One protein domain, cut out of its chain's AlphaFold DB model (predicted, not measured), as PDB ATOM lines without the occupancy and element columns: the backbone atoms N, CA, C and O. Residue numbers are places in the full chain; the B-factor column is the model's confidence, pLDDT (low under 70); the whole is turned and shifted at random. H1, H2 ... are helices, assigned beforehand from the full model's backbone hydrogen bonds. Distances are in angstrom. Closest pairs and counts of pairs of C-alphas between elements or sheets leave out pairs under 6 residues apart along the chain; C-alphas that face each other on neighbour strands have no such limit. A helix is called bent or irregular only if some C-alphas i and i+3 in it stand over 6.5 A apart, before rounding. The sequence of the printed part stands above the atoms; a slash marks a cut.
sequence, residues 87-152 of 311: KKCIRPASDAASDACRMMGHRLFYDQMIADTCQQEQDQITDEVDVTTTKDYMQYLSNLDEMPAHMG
ATOM      1  N   LYS A  87      -5.758 -37.603 -46.512       74.38
ATOM      2  CA  LYS A  87      -5.725 -36.896 -45.219       74.38
ATOM      3  C   LYS A  87      -6.659 -35.683 -45.174       74.38
ATOM      4  O   LYS A  87      -7.309 -35.434 -44.168       74.38
ATOM      5  N   LYS A  88      -6.794 -34.947 -46.284       76.19
ATOM      6  CA  LYS A  88      -7.733 -33.810 -46.367       76.19
ATOM      7  C   LYS A  88      -9.179 -34.247 -46.583       76.19
ATOM      8  O   LYS A  88     -10.098 -33.529 -46.190       76.19
ATOM      9  N   CYS A  89      -9.379 -35.381 -47.250       75.94
ATOM     10  CA  CYS A  89     -10.701 -35.882 -47.611       75.94
ATOM     11  C   CYS A  89     -11.396 -36.619 -46.459       75.94
ATOM     12  O   CYS A  89     -12.606 -36.469 -46.306       75.94
ATOM     13  N   ILE A  90     -10.658 -37.386 -45.650       82.94
ATOM     14  CA  ILE A  90     -11.205 -38.185 -44.547       82.94
ATOM     15  C   ILE A  90     -10.731 -37.580 -43.230       82.94
ATOM     16  O   ILE A  90      -9.588 -37.758 -42.823       82.94
ATOM     17  N   ARG A  91     -11.619 -36.844 -42.558       81.06
ATOM     18  CA  ARG A  91     -11.297 -36.228 -41.266       81.06
ATOM     19  C   ARG A  91     -11.380 -37.250 -40.128       81.06
ATOM     20  O   ARG A  91     -12.272 -38.107 -40.170       81.06
ATOM     21  N   PRO A  92     -10.539 -37.124 -39.084       81.88
ATOM     22  CA  PRO A  92     -10.703 -37.898 -37.858       81.88
ATOM     23  C   PRO A  92     -12.115 -37.730 -37.284       81.88
ATOM     24  O   PRO A  92     -12.702 -36.652 -37.388       81.88
ATOM     25  N   ALA A  93     -12.657 -38.800 -36.696       84.31
ATOM     26  CA  ALA A  93     -13.994 -38.826 -36.092       84.31
ATOM     27  C   ALA A  93     -15.153 -38.416 -37.032       84.31
ATOM     28  O   ALA A  93     -16.181 -37.921 -36.577       84.31
ATOM     29  N   SER A  94     -15.000 -38.622 -38.346       89.50
ATOM     30  CA  SER A  94     -16.084 -38.460 -39.323       89.50
ATOM     31  C   SER A  94     -16.746 -39.798 -39.671       89.50
ATOM     32  O   SER A  94     -16.136 -40.860 -39.526       89.50
ATOM     33  N   ASP A  95     -17.968 -39.754 -40.207       92.06
ATOM     34  CA  ASP A  95     -18.639 -40.949 -40.746       92.06
ATOM     35  C   ASP A  95     -17.790 -41.621 -41.832       92.06
ATOM     36  O   ASP A  95     -17.653 -42.839 -41.848       92.06
ATOM     37  N   ALA A  96     -17.093 -40.828 -42.656       89.94
ATOM     38  CA  ALA A  96     -16.156 -41.335 -43.657       89.94
ATOM     39  C   ALA A  96     -14.980 -42.113 -43.038       89.94
ATOM     40  O   ALA A  96     -14.521 -43.090 -43.626       89.94
ATOM     41  N   ALA A  97     -14.497 -41.717 -41.855       88.94
ATOM     42  CA  ALA A  97     -13.466 -42.467 -41.135       88.94
ATOM     43  C   ALA A  97     -14.022 -43.779 -40.556       88.94
ATOM     44  O   ALA A  97     -13.351 -44.809 -40.612       88.94
ATOM     45  N   SER A  98     -15.262 -43.758 -40.060       91.19
ATOM     46  CA  SER A  98     -15.958 -44.957 -39.573       91.19
ATOM     47  C   SER A  98     -16.210 -45.960 -40.703       91.19
ATOM     48  O   SER A  98     -15.959 -47.157 -40.545       91.19
ATOM     49  N   ASP A  99     -16.633 -45.473 -41.867       92.81
ATOM     50  CA  ASP A  99     -16.826 -46.279 -43.069       92.81
ATOM     51  C   ASP A  99     -15.494 -46.801 -43.616       92.81
ATOM     52  O   ASP A  99     -15.400 -47.974 -43.974       92.81
ATOM     53  N   ALA A 100     -14.432 -45.986 -43.619       89.50
ATOM     54  CA  ALA A 100     -13.092 -46.435 -43.994       89.50
ATOM     55  C   ALA A 100     -12.585 -47.555 -43.070       89.50
ATOM     56  O   ALA A 100     -12.073 -48.560 -43.559       89.50
ATOM     57  N   CYS A 101     -12.787 -47.430 -41.754       90.38
ATOM     58  CA  CYS A 101     -12.462 -48.481 -40.788       90.38
ATOM     59  C   CYS A 101     -13.242 -49.775 -41.076       90.38
ATOM     60  O   CYS A 101     -12.660 -50.860 -41.088       90.38
ATOM     61  N   ARG A 102     -14.535 -49.666 -41.405       93.50
ATOM     62  CA  ARG A 102     -15.373 -50.815 -41.779       93.50
ATOM     63  C   ARG A 102     -14.929 -51.470 -43.092       93.50
ATOM     64  O   ARG A 102     -14.940 -52.692 -43.182       93.50
ATOM     65  N   MET A 103     -14.539 -50.680 -44.093       92.38
ATOM     66  CA  MET A 103     -14.118 -51.179 -45.409       92.38
ATOM     67  C   MET A 103     -12.722 -51.807 -45.397       92.38
ATOM     68  O   MET A 103     -12.511 -52.835 -46.033       92.38
ATOM     69  N   MET A 104     -11.761 -51.194 -44.702       89.69
ATOM     70  CA  MET A 104     -10.376 -51.682 -44.645       89.69
ATOM     71  C   MET A 104     -10.176 -52.764 -43.577       89.69
ATOM     72  O   MET A 104      -9.261 -53.580 -43.682       89.69
ATOM     73  N   GLY A 105     -11.022 -52.765 -42.546       94.38
ATOM     74  CA  GLY A 105     -10.864 -53.576 -41.348       94.38
ATOM     75  C   GLY A 105      -9.965 -52.911 -40.302       94.38
ATOM     76  O   GLY A 105      -9.067 -52.124 -40.612       94.38
ATOM     77  N   HIS A 106     -10.192 -53.276 -39.037       93.44
ATOM     78  CA  HIS A 106      -9.543 -52.659 -37.876       93.44
ATOM     79  C   HIS A 106      -8.014 -52.646 -37.960       93.44
ATOM     80  O   HIS A 106      -7.400 -51.629 -37.664       93.44
ATOM     81  N   ARG A 107      -7.389 -53.749 -38.394       94.00
ATOM     82  CA  ARG A 107      -5.924 -53.858 -38.434       94.00
ATOM     83  C   ARG A 107      -5.290 -52.811 -39.350       94.00
ATOM     84  O   ARG A 107      -4.471 -52.032 -38.889       94.00
ATOM     85  N   LEU A 108      -5.696 -52.778 -40.621       91.50
ATOM     86  CA  LEU A 108      -5.136 -51.840 -41.599       91.50
ATOM     87  C   LEU A 108      -5.451 -50.389 -41.230       91.50
ATOM     88  O   LEU A 108      -4.622 -49.508 -41.432       91.50
ATOM     89  N   PHE A 109      -6.632 -50.150 -40.658       90.19
ATOM     90  CA  PHE A 109      -7.012 -48.828 -40.177       90.19
ATOM     91  C   PHE A 109      -6.108 -48.349 -39.032       90.19
ATOM     92  O   PHE A 109      -5.583 -47.239 -39.099       90.19
ATOM     93  N   TYR A 110      -5.873 -49.181 -38.014       91.25
ATOM     94  CA  TYR A 110      -4.982 -48.819 -36.910       91.25
ATOM     95  C   TYR A 110      -3.519 -48.733 -37.343       91.25
ATOM     96  O   TYR A 110      -2.840 -47.799 -36.927       91.25
ATOM     97  N   ASP A 111      -3.046 -49.629 -38.215       92.19
ATOM     98  CA  ASP A 111      -1.695 -49.551 -38.786       92.19
ATOM     99  C   ASP A 111      -1.485 -48.201 -39.505       92.19
ATOM    100  O   ASP A 111      -0.457 -47.550 -39.315       92.19
ATOM    101  N   GLN A 112      -2.485 -47.729 -40.264       88.12
ATOM    102  CA  GLN A 112      -2.444 -46.417 -40.919       88.12
ATOM    103  C   GLN A 112      -2.458 -45.258 -39.909       88.12
ATOM    104  O   GLN A 112      -1.683 -44.317 -40.061       88.12
ATOM    105  N   MET A 113      -3.283 -45.328 -38.858       87.44
ATOM    106  CA  MET A 113      -3.298 -44.310 -37.796       87.44
ATOM    107  C   MET A 113      -1.963 -44.218 -37.049       87.44
ATOM    108  O   MET A 113      -1.500 -43.121 -36.733       87.44
ATOM    109  N   ILE A 114      -1.338 -45.362 -36.761       90.81
ATOM    110  CA  ILE A 114      -0.016 -45.417 -36.130       90.81
ATOM    111  C   ILE A 114       1.017 -44.775 -37.058       90.81
ATOM    112  O   ILE A 114       1.780 -43.926 -36.609       90.81
ATOM    113  N   ALA A 115       1.006 -45.121 -38.350       88.69
ATOM    114  CA  ALA A 115       1.912 -44.528 -39.331       88.69
ATOM    115  C   ALA A 115       1.756 -43.001 -39.424       88.69
ATOM    116  O   ALA A 115       2.760 -42.288 -39.444       88.69
ATOM    117  N   ASP A 116       0.520 -42.498 -39.414       85.81
ATOM    118  CA  ASP A 116       0.240 -41.059 -39.424       85.81
ATOM    119  C   ASP A 116       0.771 -40.364 -38.161       85.81
ATOM    120  O   ASP A 116       1.367 -39.291 -38.257       85.81
ATOM    121  N   THR A 117       0.625 -41.002 -36.996       87.56
ATOM    122  CA  THR A 117       1.135 -40.477 -35.718       87.56
ATOM    123  C   THR A 117       2.665 -40.445 -35.704       87.56
ATOM    124  O   THR A 117       3.259 -39.418 -35.386       87.56
ATOM    125  N   CYS A 118       3.323 -41.532 -36.119       88.62
ATOM    126  CA  CYS A 118       4.784 -41.584 -36.212       88.62
ATOM    127  C   CYS A 118       5.339 -40.538 -37.186       88.62
ATOM    128  O   CYS A 118       6.412 -39.986 -36.952       88.62
ATOM    129  N   GLN A 119       4.623 -40.259 -38.277       83.69
ATOM    130  CA  GLN A 119       5.019 -39.218 -39.216       83.69
ATOM    131  C   GLN A 119       4.931 -37.825 -38.585       83.69
ATOM    132  O   GLN A 119       5.859 -37.039 -38.737       83.69
ATOM    133  N   GLN A 120       3.855 -37.532 -37.854       83.75
ATOM    134  CA  GLN A 120       3.695 -36.264 -37.135       83.75
ATOM    135  C   GLN A 120       4.769 -36.052 -36.059       83.75
ATOM    136  O   GLN A 120       5.176 -34.927 -35.790       83.75
ATOM    137  N   GLU A 121       5.265 -37.127 -35.447       84.81
ATOM    138  CA  GLU A 121       6.388 -37.037 -34.510       84.81
ATOM    139  C   GLU A 121       7.729 -36.762 -35.212       84.81
ATOM    140  O   GLU A 121       8.584 -36.067 -34.660       84.81
ATOM    141  N   GLN A 122       7.933 -37.307 -36.416       85.12
ATOM    142  CA  GLN A 122       9.157 -37.099 -37.198       85.12
ATOM    143  C   GLN A 122       9.204 -35.710 -37.843       85.12
ATOM    144  O   GLN A 122      10.239 -35.039 -37.800       85.12
ATOM    145  N   ASP A 123       8.086 -35.278 -38.421       81.06
ATOM    146  CA  ASP A 123       7.944 -34.011 -39.122       81.06
ATOM    147  C   ASP A 123       7.196 -33.008 -38.242       81.06
ATOM    148  O   ASP A 123       6.013 -33.155 -37.976       81.06
ATOM    149  N   GLN A 124       7.848 -31.910 -37.857       77.19
ATOM    150  CA  GLN A 124       7.197 -30.865 -37.047       77.19
ATOM    151  C   GLN A 124       6.077 -30.108 -37.786       77.19
ATOM    152  O   GLN A 124       5.332 -29.360 -37.161       77.19
ATOM    153  N   ILE A 125       6.010 -30.235 -39.115       82.56
ATOM    154  CA  ILE A 125       5.090 -29.490 -39.981       82.56
ATOM    155  C   ILE A 125       4.419 -30.490 -40.918       82.56
ATOM    156  O   ILE A 125       4.901 -30.760 -42.025       82.56
ATOM    157  N   THR A 126       3.313 -31.061 -40.451       80.00
ATOM    158  CA  THR A 126       2.563 -32.096 -41.174       80.00
ATOM    159  C   THR A 126       1.232 -31.610 -41.702       80.00
ATOM    160  O   THR A 126       0.807 -32.089 -42.753       80.00
ATOM    161  N   ASP A 127       0.604 -30.647 -41.029       80.88
ATOM    162  CA  ASP A 127      -0.722 -30.139 -41.355       80.88
ATOM    163  C   ASP A 127      -0.719 -28.631 -41.616       80.88
ATOM    164  O   ASP A 127       0.197 -27.893 -41.261       80.88
ATOM    165  N   GLU A 128      -1.795 -28.141 -42.242       81.81
ATOM    166  CA  GLU A 128      -1.966 -26.705 -42.509       81.81
ATOM    167  C   GLU A 128      -1.995 -25.868 -41.221       81.81
ATOM    168  O   GLU A 128      -1.658 -24.687 -41.259       81.81
ATOM    169  N   VAL A 129      -2.381 -26.472 -40.093       83.56
ATOM    170  CA  VAL A 129      -2.404 -25.814 -38.777       83.56
ATOM    171  C   VAL A 129      -1.004 -25.557 -38.218       83.56
ATOM    172  O   VAL A 129      -0.836 -24.623 -37.438       83.56
ATOM    173  N   ASP A 130      -0.006 -26.330 -38.653       83.44
ATOM    174  CA  ASP A 130       1.386 -26.203 -38.207       83.44
ATOM    175  C   ASP A 130       2.131 -25.098 -38.980       83.44
ATOM    176  O   ASP A 130       3.237 -24.691 -38.623       83.44
ATOM    177  N   VAL A 131       1.535 -24.593 -40.066       88.25
ATOM    178  CA  VAL A 131       2.149 -23.592 -40.938       88.25
ATOM    179  C   VAL A 131       2.000 -22.201 -40.328       88.25
ATOM    180  O   VAL A 131       0.953 -21.562 -40.433       88.25
ATOM    181  N   THR A 132       3.086 -21.687 -39.750       90.50
ATOM    182  CA  THR A 132       3.117 -20.327 -39.186       90.50
ATOM    183  C   THR A 132       3.874 -19.336 -40.068       90.50
ATOM    184  O   THR A 132       3.525 -18.156 -40.135       90.50
ATOM    185  N   THR A 133       4.889 -19.807 -40.795       92.62
ATOM    186  CA  THR A 133       5.740 -18.984 -41.658       92.62
ATOM    187  C   THR A 133       5.716 -19.439 -43.118       92.62
ATOM    188  O   THR A 133       5.305 -20.545 -43.463       92.62
ATOM    189  N   THR A 134       6.222 -18.595 -44.023       89.81
ATOM    190  CA  THR A 134       6.411 -18.981 -45.434       89.81
ATOM    191  C   THR A 134       7.389 -20.148 -45.590       89.81
ATOM    192  O   THR A 134       7.240 -20.945 -46.514       89.81
ATOM    193  N   LYS A 135       8.379 -20.269 -44.695       90.62
ATOM    194  CA  LYS A 135       9.315 -21.398 -44.690       90.62
ATOM    195  C   LYS A 135       8.583 -22.694 -44.346       90.62
ATOM    196  O   LYS A 135       8.753 -23.681 -45.057       90.62
ATOM    197  N   ASP A 136       7.716 -22.645 -43.341       89.25
ATOM    198  CA  ASP A 136       6.882 -23.776 -42.932       89.25
ATOM    199  C   ASP A 136       5.953 -24.198 -44.063       89.25
ATOM    200  O   ASP A 136       5.822 -25.377 -44.362       89.25
ATOM    201  N   TYR A 137       5.386 -23.223 -44.776       87.50
ATOM    202  CA  TYR A 137       4.553 -23.495 -45.939       87.50
ATOM    203  C   TYR A 137       5.330 -24.207 -47.057       87.50
ATOM    204  O   TYR A 137       4.815 -25.136 -47.677       87.50
ATOM    205  N   MET A 138       6.579 -23.802 -47.321       88.00
ATOM    206  CA  MET A 138       7.434 -24.486 -48.299       88.00
ATOM    207  C   MET A 138       7.777 -25.913 -47.860       88.00
ATOM    208  O   MET A 138       7.739 -26.819 -48.691       88.00
ATOM    209  N   GLN A 139       8.069 -26.119 -46.573       88.56
ATOM    210  CA  GLN A 139       8.357 -27.440 -46.012       88.56
ATOM    211  C   GLN A 139       7.128 -28.353 -46.059       88.56
ATOM    212  O   GLN A 139       7.212 -29.451 -46.596       88.56
ATOM    213  N   TYR A 140       5.967 -27.854 -45.633       86.94
ATOM    214  CA  TYR A 140       4.681 -28.540 -45.743       86.94
ATOM    215  C   TYR A 140       4.386 -28.987 -47.181       86.94
ATOM    216  O   TYR A 140       4.006 -30.132 -47.431       86.94
ATOM    217  N   LEU A 141       4.591 -28.100 -48.163       84.31
ATOM    218  CA  LEU A 141       4.397 -28.447 -49.570       84.31
ATOM    219  C   LEU A 141       5.398 -29.497 -50.074       84.31
ATOM    220  O   LEU A 141       4.993 -30.333 -50.881       84.31
ATOM    221  N   SER A 142       6.660 -29.456 -49.631       85.88
ATOM    222  CA  SER A 142       7.672 -30.465 -49.987       85.88
ATOM    223  C   SER A 142       7.296 -31.827 -49.416       85.88
ATOM    224  O   SER A 142       7.196 -32.794 -50.169       85.88
ATOM    225  N   ASN A 143       6.959 -31.873 -48.123       86.00
ATOM    226  CA  ASN A 143       6.545 -33.086 -47.423       86.00
ATOM    227  C   ASN A 143       5.314 -33.717 -48.089       86.00
ATOM    228  O   ASN A 143       5.267 -34.925 -48.300       86.00
ATOM    229  N   LEU A 144       4.334 -32.906 -48.510       82.00
ATOM    230  CA  LEU A 144       3.179 -33.401 -49.261       82.00
ATOM    231  C   LEU A 144       3.540 -33.972 -50.636       82.00
ATOM    232  O   LEU A 144       2.892 -34.924 -51.067       82.00
ATOM    233  N   ASP A 145       4.482 -33.369 -51.361       81.69
ATOM    234  CA  ASP A 145       4.887 -33.844 -52.689       81.69
ATOM    235  C   ASP A 145       5.747 -35.126 -52.598       81.69
ATOM    236  O   ASP A 145       5.649 -35.960 -53.500       81.69
ATOM    237  N   GLU A 146       6.529 -35.297 -51.525       83.94
ATOM    238  CA  GLU A 146       7.383 -36.468 -51.245       83.94
ATOM    239  C   GLU A 146       6.628 -37.647 -50.616       83.94
ATOM    240  O   GLU A 146       6.940 -38.804 -50.899       83.94
ATOM    241  N   MET A 147       5.620 -37.372 -49.783       82.69
ATOM    242  CA  MET A 147       4.838 -38.403 -49.106       82.69
ATOM    243  C   MET A 147       4.058 -39.259 -50.121       82.69
ATOM    244  O   MET A 147       3.410 -38.714 -51.028       82.69
ATOM    245  N   PRO A 148       4.057 -40.596 -49.967       82.31
ATOM    246  CA  PRO A 148       3.367 -41.481 -50.891       82.31
ATOM    247  C   PRO A 148       1.841 -41.354 -50.784       82.31
ATOM    248  O   PRO A 148       1.285 -41.030 -49.731       82.31
ATOM    249  N   ALA A 149       1.138 -41.676 -51.873       78.81
ATOM    250  CA  ALA A 149      -0.311 -41.488 -51.975       78.81
ATOM    251  C   ALA A 149      -1.116 -42.303 -50.945       78.81
ATOM    252  O   ALA A 149      -2.147 -41.837 -50.462       78.81
ATOM    253  N   HIS A 150      -0.636 -43.495 -50.571       76.94
ATOM    254  CA  HIS A 150      -1.300 -44.346 -49.574       76.94
ATOM    255  C   HIS A 150      -1.248 -43.760 -48.153       76.94
ATOM    256  O   HIS A 150      -2.150 -44.021 -47.371       76.94
ATOM    257  N   MET A 151      -0.262 -42.905 -47.853       78.00
ATOM    258  CA  MET A 151      -0.182 -42.131 -46.604       78.00
ATOM    259  C   MET A 151      -0.877 -40.765 -46.723       78.00
ATOM    260  O   MET A 151      -0.665 -39.861 -45.920       78.00
ATOM    261  N   GLY A 152      -1.686 -40.563 -47.766       76.06
ATOM    262  CA  GLY A 152      -2.380 -39.304 -48.021       76.06
ATOM    263  C   GLY A 152      -1.493 -38.193 -48.583       76.06
ATOM    264  O   GLY A 152      -1.937 -37.043 -48.639       76.06
TER     265      GLY A 152
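AT A GLANCE: This is residues 87 to 152 of the 311 residues of an uncharacterized protein of Stichopus japonicus (UniProt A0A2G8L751). Three helices and their links make a loose, open ring drawn out along one axis: H1 and the long H2 meet in a corner at one end, H3 lies at the other end beyond a long link, and the residues after H3 come back toward the first printed residue, with the C-alphas of Lys 87 and Gly 152 5.0 A apart. No helix touches another, and the corner of H1 and H2 sticks out with residues 102 to 107. The printed part has 66 residues with three named helices, in the order H1, H2, H3, and no named strand; the class is all helix, with 40 of the 66 residues in the helices. The whole is only just loose, close to compact, with a radius of gyration of the C-alphas of 13.1 A, and its C-alphas span 39 by 19 by 18 A, an outline that is only just elongated.

HOW THE PARTS SIT: Go along the printed part from Lys 87 and you come first to H1, residues 95 to 104. After Gly 105, a tight link, look for H2, residues 106 to 122. H1 and H2 are close but not clearly touching, with 2 pairs of C-alphas within 8 A; their closest C-alphas are those of Cys 101 and Phe 109, 5.5 A apart. Their lines stand at a steep tilt of 65 degrees, and they run opposite ways. Past the long link of 11 residues you reach H3, residues 134 to 146. H3 is apart from H2, and it is apart from H1 too. In H1, H2 and H3, every pair of backbone O of residue i and N of residue i+4 is within hydrogen-bond range.

IN THESE COORDINATES: Find C-alpha 95 at (-18.639, -40.949, -40.746); from there H1 runs 14.1 A to C-alpha 104. H2 begins at C-alpha 106, at (-9.543, -52.659, -37.876), and runs 24.3 A to C-alpha 122; with 17 residues it is the longest helix. H3 runs 18.5 A from C-alpha 134 to C-alpha 146, which you find at (7.383, -36.468, -51.245). None of the three is bent.

THE WHOLE: Look at Gly 105 and Thr 134 for the two C-alphas farthest apart, 38.9 A. Residues 102 to 107, of which 102 to 104 belong to H1, stand free. The printed part has no cut; in the full chain of 311 residues it begins at residue 87 and ends at residue 152. The link from H2 to H3 is long. In the B-factor column of this predicted model, the mean pLDDT of the printed part is 86.0, and no printed residue is under 70.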